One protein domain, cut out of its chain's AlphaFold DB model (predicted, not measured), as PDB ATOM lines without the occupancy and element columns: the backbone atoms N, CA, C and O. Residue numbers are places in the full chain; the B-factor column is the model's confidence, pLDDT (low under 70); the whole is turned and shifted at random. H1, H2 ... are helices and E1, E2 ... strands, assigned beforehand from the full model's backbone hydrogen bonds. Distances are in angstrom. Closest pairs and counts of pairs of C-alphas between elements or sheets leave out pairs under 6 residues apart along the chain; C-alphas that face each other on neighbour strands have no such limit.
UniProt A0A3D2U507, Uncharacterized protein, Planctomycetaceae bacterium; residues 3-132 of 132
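This is residues 3 to 132 of the 132 residues of an uncharacterized protein of Planctomycetaceae bacterium (UniProt A0A3D2U507). A twisted antiparallel sheet of three strands, E1, E2 and E5, has one helix, H2, over one face, running along the strands; a second, two-stranded hairpin, E3 and E4, lies near its edge strand E1. A small hairpin of E6 and E7 follows H2 at one far end, where residues 123 to 128 stick out, as do residues 86 to 91 of the loop between E4 and E5. The printed part has 130 residues, in the order H1, E1, E2, E3, E4, E5, H2, E6, E7; the class is mixed, though under half of the residues are in named elements. The whole is compact, with a radius of gyration of the C-alphas of 16.2 A, and spans 49 by 36 by 23 A.

Look first at H1, residues 11 to 14, whose closest C-alpha pair to E3, residues 65 to 72, is Phe 14 and Gln 72, 5.7 A. Farther on, residues 26 to 27 pair antiparallel with residues 67 to 68 of E3. E1, residues 37 to 44, and E2, residues 51 to 59, form a hairpin, with N 39 and O 57 at 2.9 A. E5, residues 97 to 102, is antiparallel to E2, with N 54 and O 102 at 2.8 A. This sheet is twisted: its C-alphas lie up to 4.2 A off the best plane. E3 and E4, residues 76 to 82, form a hairpin, with N 69 and O 79 at 3.0 A; E1 and E4 are near each other. H2, residues 105 to 115, is on the sheet at a height of 9.3 A, two layers with the helix on one face. It lies over E2 and, only just, over E5, with 3 C-alphas falling on E5, and runs along the strands, at 25 degrees to E2 on the local plane. The closest C-alphas of E2 and H2 are those of Met 58 and Tyr 112, 7.0 A. In H2 every O i to N i+4 pair is within hydrogen-bond range; H1 is too short for such a pair, and its one O i to N i+3 pair is within range. E6, residues 120 to 124, and E7, residues 127 to 131, form a hairpin, with N 122 and O 129 at 2.8 A; E6 and E5 are apart.

Find C-alpha 11 at (93.675, 185.383, 161.738), where H1 begins. E1 is 23.1 A long, E2 24.6 A, E3 21.1 A, E4 20.1 A, E5 14.5 A. H2 starts at C-alpha 105, (94.728, 170.110, 165.700), and is 15.6 A long. E6 is 13.5 A long; E7, 13.2 A long, ends at C-alpha 131, (96.729, 151.993, 148.830).

The C-alphas of Thr 48 and Ala 89 are the two farthest apart, 53.9 A. The printed part has no cut. The links H1 to E1 and E4 to E5 are long. No printed residue is under 70 in pLDDT.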
ATOM      1  N   LEU A   3      98.642 175.368 158.925       97.94
ATOM      2  CA  LEU A   3      99.349 174.657 157.864       97.94
ATOM      3  C   LEU A   3     100.436 173.841 158.564       97.94
ATOM      4  O   LEU A   3     101.276 174.436 159.225       97.94
ATOM      5  N   SER A   4     100.445 172.510 158.495       98.06
ATOM      6  CA  SER A   4     101.380 171.698 159.307       98.06
ATOM      7  C   SER A   4     102.859 171.994 159.044       98.06
ATOM      8  O   SER A   4     103.675 171.831 159.943       98.06
ATOM      9  N   TYR A   5     103.192 172.458 157.839       96.19
ATOM     10  CA  TYR A   5     104.538 172.868 157.426       96.19
ATOM     11  C   TYR A   5     104.914 174.304 157.833       96.19
ATOM     12  O   TYR A   5     106.011 174.755 157.526       96.19
ATOM     13  N   HIS A   6     104.014 175.033 158.499       95.81
ATOM     14  CA  HIS A   6     104.243 176.407 158.965       95.81
ATOM     15  C   HIS A   6     103.824 176.624 160.432       95.81
ATOM     16  O   HIS A   6     104.369 177.469 161.130       95.81
ATOM     17  N   GLY A   7     102.855 175.856 160.929       96.75
ATOM     18  CA  GLY A   7     102.264 175.994 162.253       96.75
ATOM     19  C   GLY A   7     100.918 176.726 162.253       96.75
ATOM     20  O   GLY A   7     100.187 176.786 161.257       96.75
ATOM     21  N   ARG A   8     100.540 177.235 163.431       97.50
ATOM     22  CA  ARG A   8      99.326 178.044 163.609       97.50
ATOM     23  C   ARG A   8      99.591 179.464 163.128       97.50
ATOM     24  O   ARG A   8     100.455 180.140 163.669       97.50
ATOM     25  N   ILE A   9      98.772 179.929 162.190       97.19
ATOM     26  CA  ILE A   9      98.839 181.296 161.672       97.19
ATOM     27  C   ILE A   9      97.669 182.108 162.257       97.19
ATOM     28  O   ILE A   9      96.506 181.670 162.144       97.19
ATOM     29  N   PRO A  10      97.943 183.268 162.888       95.00
ATOM     30  CA  PRO A  10      96.921 184.176 163.401       95.00
ATOM     31  C   PRO A  10      95.943 184.649 162.318       95.00
ATOM     32  O   PRO A  10      96.313 184.828 161.164       95.00
ATOM     33  N   ALA A  11      94.684 184.901 162.691       92.81
ATOM     34  CA  ALA A  11      93.675 185.383 161.738       92.81
ATOM     35  C   ALA A  11      94.008 186.770 161.160       92.81
ATOM     36  O   ALA A  11      93.688 187.026 160.004       92.81
ATOM     37  N   LYS A  12      94.693 187.621 161.939       94.88
ATOM     38  CA  LYS A  12      95.107 188.971 161.523       94.88
ATOM     39  C   LYS A  12      95.982 188.991 160.266       94.88
ATOM     40  O   LYS A  12      95.977 189.980 159.550       94.88
ATOM     41  N   GLU A  13      96.675 187.892 159.961       96.38
ATOM     42  CA  GLU A  13      97.504 187.782 158.753       96.38
ATOM     43  C   GLU A  13      96.692 187.815 157.450       96.38
ATOM     44  O   GLU A  13      97.266 188.019 156.383       96.38
ATOM     45  N   PHE A  14      95.370 187.621 157.546       95.12
ATOM     46  CA  PHE A  14      94.420 187.555 156.435       95.12
ATOM     47  C   PHE A  14      93.402 188.706 156.465       95.12
ATOM     48  O   PHE A  14      92.330 188.586 155.875       95.12
ATOM     49  N   PHE A  15      93.671 189.791 157.199       94.50
ATOM     50  CA  PHE A  15      92.790 190.968 157.186       94.50
ATOM     51  C   PHE A  15      92.966 191.793 155.911       94.50
ATOM     52  O   PHE A  15      91.981 192.285 155.377       94.50
ATOM     53  N   GLU A  16      94.189 191.825 155.381       96.44
ATOM     54  CA  GLU A  16      94.517 192.475 154.115       96.44
ATOM     55  C   GLU A  16      94.722 191.450 153.001       96.44
ATOM     56  O   GLU A  16      95.108 190.301 153.250       96.44
ATOM     57  N   ASN A  17      94.472 191.873 151.763       97.19
ATOM     58  CA  ASN A  17      94.712 191.041 150.592       97.19
ATOM     59  C   ASN A  17      96.212 190.851 150.345       97.19
ATOM     60  O   ASN A  17      96.999 191.775 150.529       97.19
ATOM     61  N   PHE A  18      96.589 189.666 149.867       97.00
ATOM     62  CA  PHE A  18      97.953 189.353 149.440       97.00
ATOM     63  C   PHE A  18      97.950 188.278 148.343       97.00
ATOM     64  O   PHE A  18      96.958 187.563 148.146       97.00
ATOM     65  N   ALA A  19      99.031 188.185 147.568       94.44
ATOM     66  CA  ALA A  19      99.123 187.235 146.460       94.44
ATOM     67  C   ALA A  19      99.351 185.774 146.925       94.44
ATOM     68  O   ALA A  19      99.864 185.552 148.023       94.44
ATOM     69  N   PRO A  20      98.972 184.758 146.113       91.25
ATOM     70  CA  PRO A  20      99.205 183.334 146.399       91.25
ATOM     71  C   PRO A  20     100.614 182.989 146.890       91.25
ATOM     72  O   PRO A  20     100.770 182.177 147.804       91.25
ATOM     73  N   ASP A  21     101.618 183.607 146.286       90.44
ATOM     74  CA  ASP A  21     103.045 183.366 146.470       90.44
ATOM     75  C   ASP A  21     103.715 184.286 147.506       90.44
ATOM     76  O   ASP A  21     104.885 184.096 147.821       90.44
ATOM     77  N   GLU A  22     102.980 185.237 148.088       94.12
ATOM     78  CA  GLU A  22     103.563 186.330 148.880       94.12
ATOM     79  C   GLU A  22     103.945 185.941 150.318       94.12
ATOM     80  O   GLU A  22     104.974 186.384 150.824       94.12
ATOM     81  N   LYS A  23     103.126 185.125 151.004       94.19
ATOM     82  CA  LYS A  23     103.312 184.822 152.443       94.19
ATOM     83  C   LYS A  23     103.429 183.336 152.770       94.19
ATOM     84  O   LYS A  23     104.391 182.903 153.393       94.19
ATOM     85  N   PHE A  24     102.418 182.548 152.399       95.44
ATOM     86  CA  PHE A  24     102.255 181.156 152.850       95.44
ATOM     87  C   PHE A  24     102.379 180.165 151.690       95.44
ATOM     88  O   PHE A  24     101.544 179.269 151.525       95.44
ATOM     89  N   ASN A  25     103.405 180.359 150.866       95.31
ATOM     90  CA  ASN A  25     103.737 179.479 149.756       95.31
ATOM     91  C   ASN A  25     104.636 178.331 150.225       95.31
ATOM     92  O   ASN A  25     105.684 178.541 150.834       95.31
ATOM     93  N   TYR A  26     104.228 177.105 149.920       96.69
ATOM     94  CA  TYR A  26     105.094 175.937 149.979       96.69
ATOM     95  C   TYR A  26     105.419 175.493 148.560       96.69
ATOM     96  O   TYR A  26     104.495 175.267 147.783       96.69
ATOM     97  N   ARG A  27     106.701 175.261 148.265       96.31
ATOM     98  CA  ARG A  27     107.134 174.565 147.052       96.31
ATOM     99  C   ARG A  27     108.166 173.495 147.363       96.31
ATOM    100  O   ARG A  27     109.123 173.748 148.090       96.31
ATOM    101  N   ARG A  28     107.997 172.314 146.771       95.81
ATOM    102  CA  ARG A  28     108.889 171.158 146.961       95.81
ATOM    103  C   ARG A  28     110.287 171.362 146.363       95.81
ATOM    104  O   ARG A  28     111.211 170.676 146.776       95.81
ATOM    105  N   ASP A  29     110.445 172.267 145.397       94.69
ATOM    106  CA  ASP A  29     111.741 172.611 144.786       94.69
ATOM    107  C   ASP A  29     112.576 173.588 145.633       94.69
ATOM    108  O   ASP A  29     113.790 173.655 145.467       94.69
ATOM    109  N   ARG A  30     111.941 174.326 146.554       95.19
ATOM    110  CA  ARG A  30     112.592 175.315 147.431       95.19
ATOM    111  C   ARG A  30     112.648 174.887 148.895       95.19
ATOM    112  O   ARG A  30     113.495 175.375 149.635       95.19
ATOM    113  N   ASN A  31     111.760 173.987 149.311       95.88
ATOM    114  CA  ASN A  31     111.578 173.606 150.705       95.88
ATOM    115  C   ASN A  31     111.776 172.103 150.909       95.88
ATOM    116  O   ASN A  31     111.480 171.289 150.034       95.88
ATOM    117  N   ALA A  32     112.190 171.725 152.119       95.88
ATOM    118  CA  ALA A  32     112.164 170.331 152.541       95.88
ATOM    119  C   ALA A  32     110.726 169.785 152.533       95.88
ATOM    120  O   ALA A  32     109.774 170.486 152.888       95.88
ATOM    121  N   VAL A  33     110.578 168.507 152.174       97.06
ATOM    122  CA  VAL A  33     109.289 167.813 152.262       97.06
ATOM    123  C   VAL A  33     108.895 167.704 153.742       97.06
ATOM    124  O   VAL A  33     109.652 167.127 154.525       97.06
ATOM    125  N   PRO A  34     107.735 168.241 154.160       97.50
ATOM    126  CA  PRO A  34     107.338 168.221 155.560       97.50
ATOM    127  C   PRO A  34     106.894 166.817 155.983       97.50
ATOM    128  O   PRO A  34     106.430 166.025 155.165       97.50
ATOM    129  N   SER A  35     106.960 166.524 157.284       97.69
ATOM    130  CA  SER A  35     106.497 165.241 157.838       97.69
ATOM    131  C   SER A  35     104.984 165.036 157.719       97.69
ATOM    132  O   SER A  35     104.516 163.904 157.641       97.69
ATOM    133  N   ARG A  36     104.216 166.133 157.696       98.38
ATOM    134  CA  ARG A  36     102.764 166.141 157.490       98.38
ATOM    135  C   ARG A  36     102.376 167.227 156.504       98.38
ATOM    136  O   ARG A  36     102.974 168.305 156.515       98.38
ATOM    137  N   PHE A  37     101.312 166.996 155.740       98.56
ATOM    138  CA  PHE A  37     100.731 167.987 154.834       98.56
ATOM    139  C   PHE A  37      99.244 168.226 155.137       98.56
ATOM    140  O   PHE A  37      98.358 167.744 154.437       98.56
ATOM    141  N   ILE A  38      98.979 168.967 156.214       98.56
ATOM    142  CA  ILE A  38      97.649 169.335 156.711       98.56
ATOM    143  C   ILE A  38      97.429 170.818 156.442       98.56
ATOM    144  O   ILE A  38      98.268 171.651 156.791       98.56
ATOM    145  N   ARG A  39      96.281 171.157 155.859       98.19
ATOM    146  CA  ARG A  39      95.859 172.535 155.619       98.19
ATOM    147  C   ARG A  39      94.453 172.715 156.145       98.19
ATOM    148  O   ARG A  39      93.536 172.030 155.702       98.19
ATOM    149  N   ALA A  40      94.294 173.615 157.104       97.75
ATOM    150  CA  ALA A  40      93.044 173.769 157.818       97.75
ATOM    151  C   ALA A  40      92.758 175.217 158.203       97.75
ATOM    152  O   ALA A  40      93.657 176.023 158.478       97.75
ATOM    153  N   TYR A  41      91.475 175.535 158.303       95.94
ATOM    154  CA  TYR A  41      91.013 176.783 158.885       95.94
ATOM    155  C   TYR A  41      89.902 176.523 159.889       95.94
ATOM    156  O   TYR A  41      89.099 175.605 159.744       95.94
ATOM    157  N   ARG A  42      89.906 177.313 160.965       95.81
ATOM    158  CA  ARG A  42      88.931 177.160 162.039       95.81
ATOM    159  C   ARG A  42      87.697 177.970 161.698       95.81
ATOM    160  O   ARG A  42      87.800 179.183 161.509       95.81
ATOM    161  N   LEU A  43      86.555 177.302 161.654       94.38
ATOM    162  CA  LEU A  43      85.273 177.950 161.450       94.38
ATOM    163  C   LEU A  43      84.876 178.751 162.685       94.38
ATOM    164  O   LEU A  43      85.389 178.558 163.792       94.38
ATOM    165  N   ARG A  44      83.947 179.679 162.486       93.94
ATOM    166  CA  ARG A  44      83.346 180.474 163.553       93.94
ATOM    167  C   ARG A  44      81.847 180.480 163.365       93.94
ATOM    168  O   ARG A  44      81.360 180.509 162.238       93.94
ATOM    169  N   HIS A  45      81.123 180.481 164.474       93.88
ATOM    170  CA  HIS A  45      79.686 180.665 164.426       93.88
ATOM    171  C   HIS A  45      79.367 182.078 163.894       93.88
ATOM    172  O   HIS A  45      79.859 183.053 164.472       93.88
ATOM    173  N   PRO A  46      78.535 182.223 162.845       91.31
ATOM    174  CA  PRO A  46      78.383 183.488 162.121       91.31
ATOM    175  C   PRO A  46      77.791 184.615 162.975       91.31
ATOM    176  O   PRO A  46      78.109 185.774 162.755       91.31
ATOM    177  N   LYS A  47      76.968 184.285 163.983       95.25
ATOM    178  CA  LYS A  47      76.337 185.295 164.857       95.25
ATOM    179  C   LYS A  47      77.126 185.616 166.125       95.25
ATOM    180  O   LYS A  47      76.989 186.699 166.668       95.25
ATOM    181  N   THR A  48      77.889 184.658 166.650       95.69
ATOM    182  CA  THR A  48      78.479 184.767 168.003       95.69
ATOM    183  C   THR A  48      79.998 184.860 167.968       95.69
ATOM    184  O   THR A  48      80.618 185.071 169.004       95.69
ATOM    185  N   GLY A  49      80.623 184.616 166.811       92.25
ATOM    186  CA  GLY A  49      82.078 184.575 166.660       92.25
ATOM    187  C   GLY A  49      82.763 183.418 167.396       92.25
ATOM    188  O   GLY A  49      83.987 183.268 167.282       92.25
ATOM    189  N   LYS A  50      81.994 182.590 168.127       95.44
ATOM    190  CA  LYS A  50      82.510 181.465 168.907       95.44
ATOM    191  C   LYS A  50      83.271 180.508 167.988       95.44
ATOM    192  O   LYS A  50      82.804 180.240 166.875       95.44
ATOM    193  N   PRO A  51      84.433 179.999 168.425       94.38
ATOM    194  CA  PRO A  51      85.192 179.057 167.623       94.38
ATOM    195  C   PRO A  51      84.395 177.773 167.372       94.38
ATOM    196  O   PRO A  51      83.894 177.166 168.312       94.38
ATOM    197  N   GLY A  52      84.301 177.372 166.107       95.38
ATOM    198  CA  GLY A  52      83.733 176.097 165.678       95.38
ATOM    199  C   GLY A  52      84.816 175.049 165.392       95.38
ATOM    200  O   GLY A  52      85.972 175.228 165.820       95.38
ATOM    201  N   PRO A  53      84.459 173.980 164.654       97.31
ATOM    202  CA  PRO A  53      85.405 172.959 164.222       97.31
ATOM    203  C   PRO A  53      86.399 173.512 163.193       97.31
ATOM    204  O   PRO A  53      86.244 174.604 162.632       97.31
ATOM    205  N   TRP A  54      87.444 172.742 162.941       98.00
ATOM    206  CA  TRP A  54      88.380 172.942 161.845       98.00
ATOM    207  C   TRP A  54      87.852 172.253 160.596       98.00
ATOM    208  O   TRP A  54      87.533 171.074 160.657       98.00
ATOM    209  N   LEU A  55      87.813 172.958 159.467       97.81
ATOM    210  CA  LEU A  55      87.731 172.316 158.158       97.81
ATOM    211  C   LEU A  55      89.157 172.082 157.667       97.81
ATOM    212  O   LEU A  55      89.950 173.030 157.626       97.81
ATOM    213  N   ALA A  56      89.486 170.841 157.319       98.12
ATOM    214  CA  ALA A  56      90.835 170.456 156.936       98.12
ATOM    215  C   ALA A  56      90.870 169.582 155.686       98.12
ATOM    216  O   ALA A  56      90.011 168.725 155.492       98.12
ATOM    217  N   GLY A  57      91.916 169.779 154.886       97.88
ATOM    218  CA  GLY A  57      92.365 168.856 153.853       97.88
ATOM    219  C   GLY A  57      93.783 168.379 154.162       97.88
ATOM    220  O   GLY A  57      94.650 169.172 154.545       97.88
ATOM    221  N   MET A  58      94.018 167.080 154.011       98.31
ATOM    222  CA  MET A  58      95.269 166.416 154.362       98.31
ATOM    223  C   MET A  58      95.756 165.560 153.204       98.31
ATOM    224  O   MET A  58      95.067 164.615 152.834       98.31
ATOM    225  N   THR A  59      96.943 165.837 152.670       98.38
ATOM    226  CA  THR A  59      97.574 164.953 151.678       98.38
ATOM    227  C   THR A  59      98.387 163.896 152.403       98.38
ATOM    228  O   THR A  59      99.344 164.223 153.108       98.38
ATOM    229  N   LEU A  60      98.011 162.628 152.239       98.19
ATOM    230  CA  LEU A  60      98.545 161.526 153.046       98.19
ATOM    231  C   LEU A  60     100.003 161.183 152.724       98.19
ATOM    232  O   LEU A  60     100.704 160.650 153.576       98.19
ATOM    233  N   GLN A  61     100.489 161.548 151.538       97.50
ATOM    234  CA  GLN A  61     101.898 161.465 151.164       97.50
ATOM    235  C   GLN A  61     102.436 162.872 150.844       97.50
ATOM    236  O   GLN A  61     102.234 163.347 149.726       97.50
ATOM    237  N   PRO A  62     103.140 163.557 151.769       97.25
ATOM    238  CA  PRO A  62     103.643 164.917 151.552       97.25
ATOM    239  C   PRO A  62     104.491 165.076 150.289       97.25
ATOM    240  O   PRO A  62     104.428 166.106 149.621       97.25
ATOM    241  N   ALA A  63     105.258 164.044 149.924       95.75
ATOM    242  CA  ALA A  63     106.172 164.103 148.790       95.75
ATOM    243  C   ALA A  63     105.467 164.196 147.423       95.75
ATOM    244  O   ALA A  63     106.142 164.467 146.425       95.75
ATOM    245  N   VAL A  64     104.154 163.926 147.337       96.19
ATOM    246  CA  VAL A  64     103.396 164.135 146.090       96.19
ATOM    247  C   VAL A  64     103.054 165.603 145.862       96.19
ATOM    248  O   VAL A  64     102.820 165.983 144.722       96.19
ATOM    249  N   VAL A  65     103.053 166.435 146.908       97.25
ATOM    250  CA  VAL A  65     102.722 167.854 146.785       97.25
ATOM    251  C   VAL A  65     103.881 168.580 146.119       97.25
ATOM    252  O   VAL A  65     105.025 168.492 146.573       97.25
ATOM    253  N   HIS A  66     103.601 169.279 145.024       96.81
ATOM    254  CA  HIS A  66     104.578 170.123 144.353       96.81
ATOM    255  C   HIS A  66     104.522 171.547 144.898       96.81
ATOM    256  O   HIS A  66     105.549 172.059 145.341       96.81
ATOM    257  N   GLU A  67     103.327 172.136 144.951       96.88
ATOM    258  CA  GLU A  67     103.119 173.507 145.402       96.88
ATOM    259  C   GLU A  67     101.811 173.637 146.199       96.88
ATOM    260  O   GLU A  67     100.826 172.939 145.957       96.88
ATOM    261  N   ALA A  68     101.796 174.506 147.206       97.00
ATOM    262  CA  ALA A  68     100.582 174.850 147.930       97.00
ATOM    263  C   ALA A  68     100.598 176.323 148.329       97.00
ATOM    264  O   ALA A  68     101.548 176.802 148.945       97.00
ATOM    265  N   TRP A  69      99.502 177.017 148.031       95.56
ATOM    266  CA  TRP A  69      99.349 178.449 148.285       95.56
ATOM    267  C   TRP A  69      98.192 178.718 149.227       95.56
ATOM    268  O   TRP A  69      97.114 178.143 149.065       95.56
ATOM    269  N   CYS A  70      98.367 179.633 150.172       95.94
ATOM    270  CA  CYS A  70      97.280 180.116 151.009       95.94
ATOM    271  C   CYS A  70      97.256 181.640 150.983       95.94
ATOM    272  O   CYS A  70      98.213 182.255 151.440       95.94
ATOM    273  N   HIS A  71      96.182 182.230 150.453       94.94
ATOM    274  CA  HIS A  71      96.083 183.678 150.271       94.94
ATOM    275  C   HIS A  71      94.726 184.256 150.646       94.94
ATOM    276  O   HIS A  71      93.764 183.515 150.843       94.94
ATOM    277  N   GLN A  72      94.676 185.584 150.735       96.12
ATOM    278  CA  GLN A  72      93.471 186.373 150.958       96.12
ATOM    279  C   GLN A  72      93.254 187.313 149.770       96.12
ATOM    280  O   GLN A  72      94.115 188.140 149.481       96.12
ATOM    281  N   ARG A  73      92.111 187.180 149.088       93.06
ATOM    282  CA  ARG A  73      91.636 188.079 148.015       93.06
ATOM    283  C   ARG A  73      90.114 188.225 148.099       93.06
ATOM    284  O   ARG A  73      89.382 187.697 147.268       93.06
ATOM    285  N   GLY A  74      89.633 188.842 149.179       90.69
ATOM    286  CA  GLY A  74      88.203 188.894 149.539       90.69
ATOM    287  C   GLY A  74      87.634 187.587 150.116       90.69
ATOM    288  O   GLY A  74      86.546 187.581 150.687       90.69
ATOM    289  N   TYR A  75      88.381 186.489 150.019       90.81
ATOM    290  CA  TYR A  75      88.160 185.229 150.718       90.81
ATOM    291  C   TYR A  75      89.497 184.500 150.906       90.81
ATOM    292  O   TYR A  75      90.439 184.674 150.123       90.81
ATOM    293  N   VAL A  76      89.571 183.657 151.939       91.94
ATOM    294  CA  VAL A  76      90.745 182.812 152.163       91.94
ATOM    295  C   VAL A  76      90.701 181.650 151.182       91.94
ATOM    296  O   VAL A  76      89.819 180.795 151.257       91.94
ATOM    297  N   CYS A  77      91.675 181.607 150.283       92.75
ATOM    298  CA  CYS A  77      91.799 180.578 149.266       92.75
ATOM    299  C   CYS A  77      92.984 179.658 149.562       92.75
ATOM    300  O   CYS A  77      94.057 180.094 149.992       92.75
ATOM    301  N   MET A  78      92.785 178.368 149.310       94.00
ATOM    302  CA  MET A  78      93.789 177.325 149.440       94.00
ATOM    303  C   MET A  78      93.934 176.589 148.109       94.00
ATOM    304  O   MET A  78      93.098 175.761 147.772       94.00
ATOM    305  N   ILE A  79      95.023 176.833 147.381       93.75
ATOM    306  CA  ILE A  79      95.320 176.124 146.126       93.75
ATOM    307  C   ILE A  79      96.351 175.024 146.418       93.75
ATOM    308  O   ILE A  79      97.214 175.213 147.283       93.75
ATOM    309  N   HIS A  80      96.192 173.841 145.824       93.94
ATOM    310  CA  HIS A  80      97.019 172.653 146.065       93.94
ATOM    311  C   HIS A  80      97.403 171.995 144.740       93.94
ATOM    312  O   HIS A  80      96.528 171.501 144.037       93.94
ATOM    313  N   GLU A  81      98.695 171.906 144.454       95.12
ATOM    314  CA  GLU A  81      99.221 171.193 143.295       95.12
ATOM    315  C   GLU A  81     100.021 169.977 143.741       95.12
ATOM    316  O   GLU A  81     100.963 170.077 144.529       95.12
ATOM    317  N   PHE A  82      99.663 168.809 143.214       93.81
ATOM    318  CA  PHE A  82     100.416 167.574 143.390       93.81
ATOM    319  C   PHE A  82     100.906 167.061 142.033       93.81
ATOM    320  O   PHE A  82     100.303 167.329 140.999       93.81
ATOM    321  N   GLY A  83     102.024 166.339 142.038       91.31
ATOM    322  CA  GLY A  83     102.759 165.961 140.835       91.31
ATOM    323  C   GLY A  83     104.157 166.576 140.831       91.31
ATOM    324  O   GLY A  83     104.898 166.458 141.814       91.31
ATOM    325  N   GLY A  84     104.553 167.187 139.712       87.94
ATOM    326  CA  GLY A  84     105.920 167.688 139.520       87.94
ATOM    327  C   GLY A  84     106.950 166.553 139.466       87.94
ATOM    328  O   GLY A  84     108.061 166.677 139.984       87.94
ATOM    329  N   ARG A  85     106.534 165.395 138.946       89.25
ATOM    330  CA  ARG A  85     107.380 164.236 138.653       89.25
ATOM    331  C   ARG A  85     107.154 163.862 137.185       89.25
ATOM    332  O   ARG A  85     106.008 163.957 136.746       89.25
ATOM    333  N   PRO A  86     108.191 163.460 136.436       91.06
ATOM    334  CA  PRO A  86     108.012 162.956 135.079       91.06
ATOM    335  C   PRO A  86     107.056 161.756 135.057       91.06
ATOM    336  O   PRO A  86     107.140 160.896 135.932       91.06
ATOM    337  N   ILE A  87     106.170 161.711 134.062       91.88
ATOM    338  CA  ILE A  87     105.216 160.624 133.805       91.88
ATOM    339  C   ILE A  87     105.321 160.280 132.319       91.88
ATOM    340  O   ILE A  87     105.356 161.182 131.479       91.88
ATOM    341  N   LYS A  88     105.400 158.992 131.987       94.75
ATOM    342  CA  LYS A  88     105.419 158.505 130.599       94.75
ATOM    343  C   LYS A  88     104.006 158.236 130.084       94.75
ATOM    344  O   LYS A  88     103.055 158.104 130.850       94.75
ATOM    345  N   ALA A  89     103.866 158.099 128.766       95.00
ATOM    346  CA  ALA A  89     102.617 157.637 128.172       95.00
ATOM    347  C   ALA A  89     102.216 156.269 128.761       95.00
ATOM    348  O   ALA A  89     103.015 155.335 128.761       95.00
ATOM    349  N   GLY A  90     100.990 156.174 129.280       95.12
ATOM    350  CA  GLY A  90     100.466 154.978 129.949       95.12
ATOM    351  C   GLY A  90     100.732 154.902 131.460       95.12
ATOM    352  O   GLY A  90     100.151 154.049 132.127       95.12
ATOM    353  N   GLU A  91     101.554 155.791 132.023       93.38
ATOM    354  CA  GLU A  91     101.730 155.911 133.473       93.38
ATOM    355  C   GLU A  91     100.667 156.829 134.100       93.38
ATOM    356  O   GLU A  91      99.946 157.561 133.420       93.38
ATOM    357  N   HIS A  92     100.573 156.795 135.429       88.75
ATOM    358  CA  HIS A  92      99.695 157.656 136.212       88.75
ATOM    359  C   HIS A  92     100.427 158.177 137.451       88.75
ATOM    360  O   HIS A  92     101.355 157.552 137.962       88.75
ATOM    361  N   PHE A  93      99.978 159.320 137.959       90.38
ATOM    362  CA  PHE A  93     100.314 159.796 139.296       90.38
ATOM    363  C   PHE A  93      99.029 159.916 140.104       90.38
ATOM    364  O   PHE A  93      97.951 160.141 139.558       90.38
ATOM    365  N   GLN A  94      99.147 159.740 141.412       92.81
ATOM    366  CA  GLN A  94      98.003 159.683 142.310       92.81
ATOM    367  C   GLN A  94      98.350 160.298 143.663       92.81
ATOM    368  O   GLN A  94      99.516 160.371 144.062       92.81
ATOM    369  N   ALA A  95      97.313 160.749 144.355       95.88
ATOM    370  CA  ALA A  95      97.376 161.241 145.716       95.88
ATOM    371  C   ALA A  95      96.101 160.816 146.452       95.88
ATOM    372  O   ALA A  95      95.016 160.794 145.870       95.88
ATOM    373  N   ALA A  96      96.234 160.507 147.741       97.38
ATOM    374  CA  ALA A  96      95.110 160.224 148.621       97.38
ATOM    375  C   ALA A  96      94.982 161.332 149.664       97.38
ATOM    376  O   ALA A  96      95.983 161.864 150.160       97.38
ATOM    377  N   PHE A  97      93.735 161.658 150.000       97.38
ATOM    378  CA  PHE A  97      93.411 162.765 150.884       97.38
ATOM    379  C   PHE A  97      92.449 162.340 151.987       97.38
ATOM    380  O   PHE A  97      91.567 161.512 151.770       97.38
ATOM    381  N   VAL A  98      92.579 162.978 153.146       98.00
ATOM    382  CA  VAL A  98      91.510 163.052 154.146       98.00
ATOM    383  C   VAL A  98      90.988 164.482 154.151       98.00
ATOM    384  O   VAL A  98      91.763 165.428 154.289       98.00
ATOM    385  N   VAL A  99      89.676 164.639 153.981       97.69
ATOM    386  CA  VAL A  99      88.997 165.938 153.994       97.69
ATOM    387  C   VAL A  99      87.808 165.846 154.937       97.69
ATOM    388  O   VAL A  99      87.015 164.914 154.830       97.69
ATOM    389  N   GLY A 100      87.683 166.788 155.868       97.88
ATOM    390  CA  GLY A 100      86.594 166.743 156.836       97.88
ATOM    391  C   GLY A 100      86.671 167.798 157.929       97.88
ATOM    392  O   GLY A 100      87.514 168.700 157.900       97.88
ATOM    393  N   PHE A 101      85.757 167.657 158.888       98.31
ATOM    394  CA  PHE A 101      85.682 168.485 160.083       98.31
ATOM    395  C   PHE A 101      86.375 167.798 161.256       98.31
ATOM    396  O   PHE A 101      86.221 166.594 161.436       98.31
ATOM    397  N   PHE A 102      87.111 168.577 162.043       98.50
ATOM    398  CA  PHE A 102      87.874 168.105 163.198       98.50
ATOM    399  C   PHE A 102      87.698 169.062 164.375       98.50
ATOM    400  O   PHE A 102      87.684 170.284 164.200       98.50
ATOM    401  N   ASP A 103      87.642 168.535 165.588       97.75
ATOM    402  CA  ASP A 103      87.494 169.327 166.807       97.75
ATOM    403  C   ASP A 103      88.809 170.002 167.204       97.75
ATOM    404  O   ASP A 103      88.829 171.102 167.772       97.75
ATOM    405  N   SER A 104      89.949 169.385 166.870       98.19
ATOM    406  CA  SER A 104      91.257 169.897 167.277       98.19
ATOM    407  C   SER A 104      92.389 169.619 166.288       98.19
ATOM    408  O   SER A 104      92.340 168.726 165.449       98.19
ATOM    409  N   ILE A 105      93.481 170.377 166.434       98.50
ATOM    410  CA  ILE A 105      94.728 170.110 165.700       98.50
ATOM    411  C   ILE A 105      95.360 168.781 166.133       98.50
ATOM    412  O   ILE A 105      95.972 168.105 165.314       98.50
ATOM    413  N   ALA A 106      95.204 168.398 167.402       98.50
ATOM    414  CA  ALA A 106      95.717 167.125 167.901       98.50
ATOM    415  C   ALA A 106      95.021 165.942 167.213       98.50
ATOM    416  O   ALA A 106      95.691 165.029 166.741       98.50
ATOM    417  N   GLU A 107      93.697 166.014 167.075       98.56
ATOM    418  CA  GLU A 107      92.910 165.037 166.324       98.56
ATOM    419  C   GLU A 107      93.338 164.986 164.852       98.56
ATOM    420  O   GLU A 107      93.619 163.904 164.339       98.56
ATOM    421  N   MET A 108      93.485 166.146 164.195       98.62
ATOM    422  CA  MET A 108      93.983 166.209 162.815       98.62
ATOM    423  C   MET A 108      95.337 165.509 162.651       98.62
ATOM    424  O   MET A 108      95.514 164.733 161.716       98.62
ATOM    425  N   ASN A 109      96.282 165.748 163.565       98.56
ATOM    426  CA  ASN A 109      97.587 165.088 163.543       98.56
ATOM    427  C   ASN A 109      97.467 163.574 163.765       98.56
ATOM    428  O   ASN A 109      98.096 162.808 163.045       98.56
ATOM    429  N   SER A 110      96.629 163.134 164.709       98.62
ATOM    430  CA  SER A 110      96.411 161.708 164.978       98.62
ATOM    431  C   SER A 110      95.806 160.975 163.778       98.62
ATOM    432  O   SER A 110      96.227 159.862 163.460       98.62
ATOM    433  N   VAL A 111      94.817 161.575 163.110       98.50
ATOM    434  CA  VAL A 111      94.191 161.004 161.908       98.50
ATOM    435  C   VAL A 111      95.178 160.986 160.747       98.50
ATOM    436  O   VAL A 111      95.267 159.984 160.039       98.50
ATOM    437  N   TYR A 112      95.959 162.056 160.584       98.62
ATOM    438  CA  TYR A 112      97.024 162.111 159.591       98.62
ATOM    439  C   TYR A 112      98.017 160.962 159.766       98.62
ATOM    440  O   TYR A 112      98.264 160.205 158.829       98.62
ATOM    441  N   ASP A 113      98.552 160.803 160.977       98.44
ATOM    442  CA  ASP A 113      99.591 159.817 161.273       98.44
ATOM    443  C   ASP A 113      99.092 158.384 161.045       98.44
ATOM    444  O   ASP A 113      99.825 157.558 160.502       98.44
ATOM    445  N   ARG A 114      97.818 158.107 161.356       98.06
ATOM    446  CA  ARG A 114      97.177 156.808 161.090       98.06
ATOM    447  C   ARG A 114      97.181 156.431 159.606       98.06
ATOM    448  O   ARG A 114      97.302 155.251 159.279       98.06
ATOM    449  N   TYR A 115      96.999 157.404 158.717       97.88
ATOM    450  CA  TYR A 115      96.831 157.173 157.280       97.88
ATOM    451  C   TYR A 115      98.027 157.633 156.440       97.88
ATOM    452  O   TYR A 115      97.983 157.546 155.211       97.88
ATOM    453  N   SER A 116      99.107 158.077 157.076       97.25
ATOM    454  CA  SER A 116     100.292 158.603 156.402       97.25
ATOM    455  C   SER A 116     100.928 157.591 155.437       97.25
ATOM    456  O   SER A 116     100.917 156.374 155.645       97.25
ATOM    457  N   GLY A 117     101.478 158.113 154.343       97.19
ATOM    458  CA  GLY A 117     102.187 157.375 153.302       97.19
ATOM    459  C   GLY A 117     101.313 156.788 152.193       97.19
ATOM    460  O   GLY A 117     101.871 156.212 151.262       97.19
ATOM    461  N   HIS A 118      99.985 156.926 152.257       98.12
ATOM    462  CA  HIS A 118      99.083 156.457 151.202       98.12
ATOM    463  C   HIS A 118      98.922 157.486 150.074       98.12
ATOM    464  O   HIS A 118      99.003 158.698 150.274       98.12
ATOM    465  N   THR A 119      98.675 156.979 148.876       96.62
ATOM    466  CA  THR A 119      98.643 157.723 147.603       96.62
ATOM    467  C   THR A 119      97.468 157.305 146.729       96.62
ATOM    468  O   THR A 119      97.163 158.014 145.776       96.62
ATOM    469  N   GLY A 120      96.783 156.210 147.059       95.88
ATOM    470  CA  GLY A 120      95.600 155.750 146.346       95.88
ATOM    471  C   GLY A 120      94.479 155.293 147.275       95.88
ATOM    472  O   GLY A 120      94.640 155.158 148.492       95.88
ATOM    473  N   LEU A 121      93.321 155.061 146.669       95.62
ATOM    474  CA  LEU A 121      92.117 154.554 147.310       95.62
ATOM    475  C   LEU A 121      91.511 153.495 146.393       95.62
ATOM    476  O   LEU A 121      91.130 153.790 145.263       95.62
ATOM    477  N   LYS A 122      91.399 152.265 146.888       96.38
ATOM    478  CA  LYS A 122      90.607 151.219 146.247       96.38
ATOM    479  C   LYS A 122      89.210 151.226 146.853       96.38
ATOM    480  O   LYS A 122      89.078 151.246 148.075       96.38
ATOM    481  N   VAL A 123      88.192 151.169 146.002       96.31
ATOM    482  CA  VAL A 123      86.784 151.065 146.400       96.31
ATOM    483  C   VAL A 123      86.167 149.861 145.696       96.31
ATOM    484  O   VAL A 123      86.355 149.683 144.494       96.31
ATOM    485  N   ASP A 124      85.453 149.029 146.444       96.31
ATOM    486  CA  ASP A 124      84.682 147.901 145.929       96.31
ATOM    487  C   ASP A 124      83.419 147.661 146.780       96.31
ATOM    488  O   ASP A 124      83.101 148.430 147.685       96.31
ATOM    489  N   LYS A 125      82.658 146.600 146.473       97.50
ATOM    490  CA  LYS A 125      81.394 146.292 147.168       97.50
ATOM    491  C   LYS A 125      81.570 146.011 148.668       97.50
ATOM    492  O   LYS A 125      80.594 146.116 149.402       97.50
ATOM    493  N   SER A 126      82.771 145.641 149.115       96.12
ATOM    494  CA  SER A 126      83.072 145.390 150.530       96.12
ATOM    495  C   SER A 126      83.471 146.657 151.293       96.12
ATOM    496  O   SER A 126      83.532 146.638 152.521       96.12
ATOM    497  N   GLY A 127      83.708 147.768 150.585       97.06
ATOM    498  CA  GLY A 127      84.051 149.058 151.166       97.06
ATOM    499  C   GLY A 127      85.244 149.702 150.473       97.06
ATOM    500  O   GLY A 127      85.372 149.682 149.249       97.06
ATOM    501  N   TRP A 128      86.117 150.317 151.264       96.19
ATOM    502  CA  TRP A 128      87.283 151.030 150.757       96.19
ATOM    503  C   TRP A 128      88.551 150.668 151.522       96.19
ATOM    504  O   TRP A 128      88.521 150.319 152.702       96.19
ATOM    505  N   LYS A 129      89.689 150.782 150.838       96.75
ATOM    506  CA  LYS A 129      91.017 150.582 151.410       96.75
ATOM    507  C   LYS A 129      91.997 151.574 150.799       96.75
ATOM    508  O   LYS A 129      92.078 151.698 149.579       96.75
ATOM    509  N   LEU A 130      92.775 152.244 151.643       97.38
ATOM    510  CA  LEU A 130      93.890 153.064 151.174       97.38
ATOM    511  C   LEU A 130      95.006 152.184 150.600       97.38
ATOM    512  O   LEU A 130      95.321 151.117 151.132       97.38
ATOM    513  N   THR A 131      95.618 152.655 149.520       96.19
ATOM    514  CA  THR A 131      96.729 151.993 148.830       96.19
ATOM    515  C   THR A 131      97.936 152.927 148.737       96.19
ATOM    516  O   THR A 131      97.823 154.141 148.935       96.19
ATOM    517  N   ARG A 132      99.107 152.338 148.500       91.81
ATOM    518  CA  ARG A 132     100.370 153.042 148.251       91.81
ATOM    519  C   ARG A 132     100.731 152.928 146.774       91.81
ATOM    520  O   ARG A 132     100.309 151.908 146.186       91.81
TER     521      ARG A 132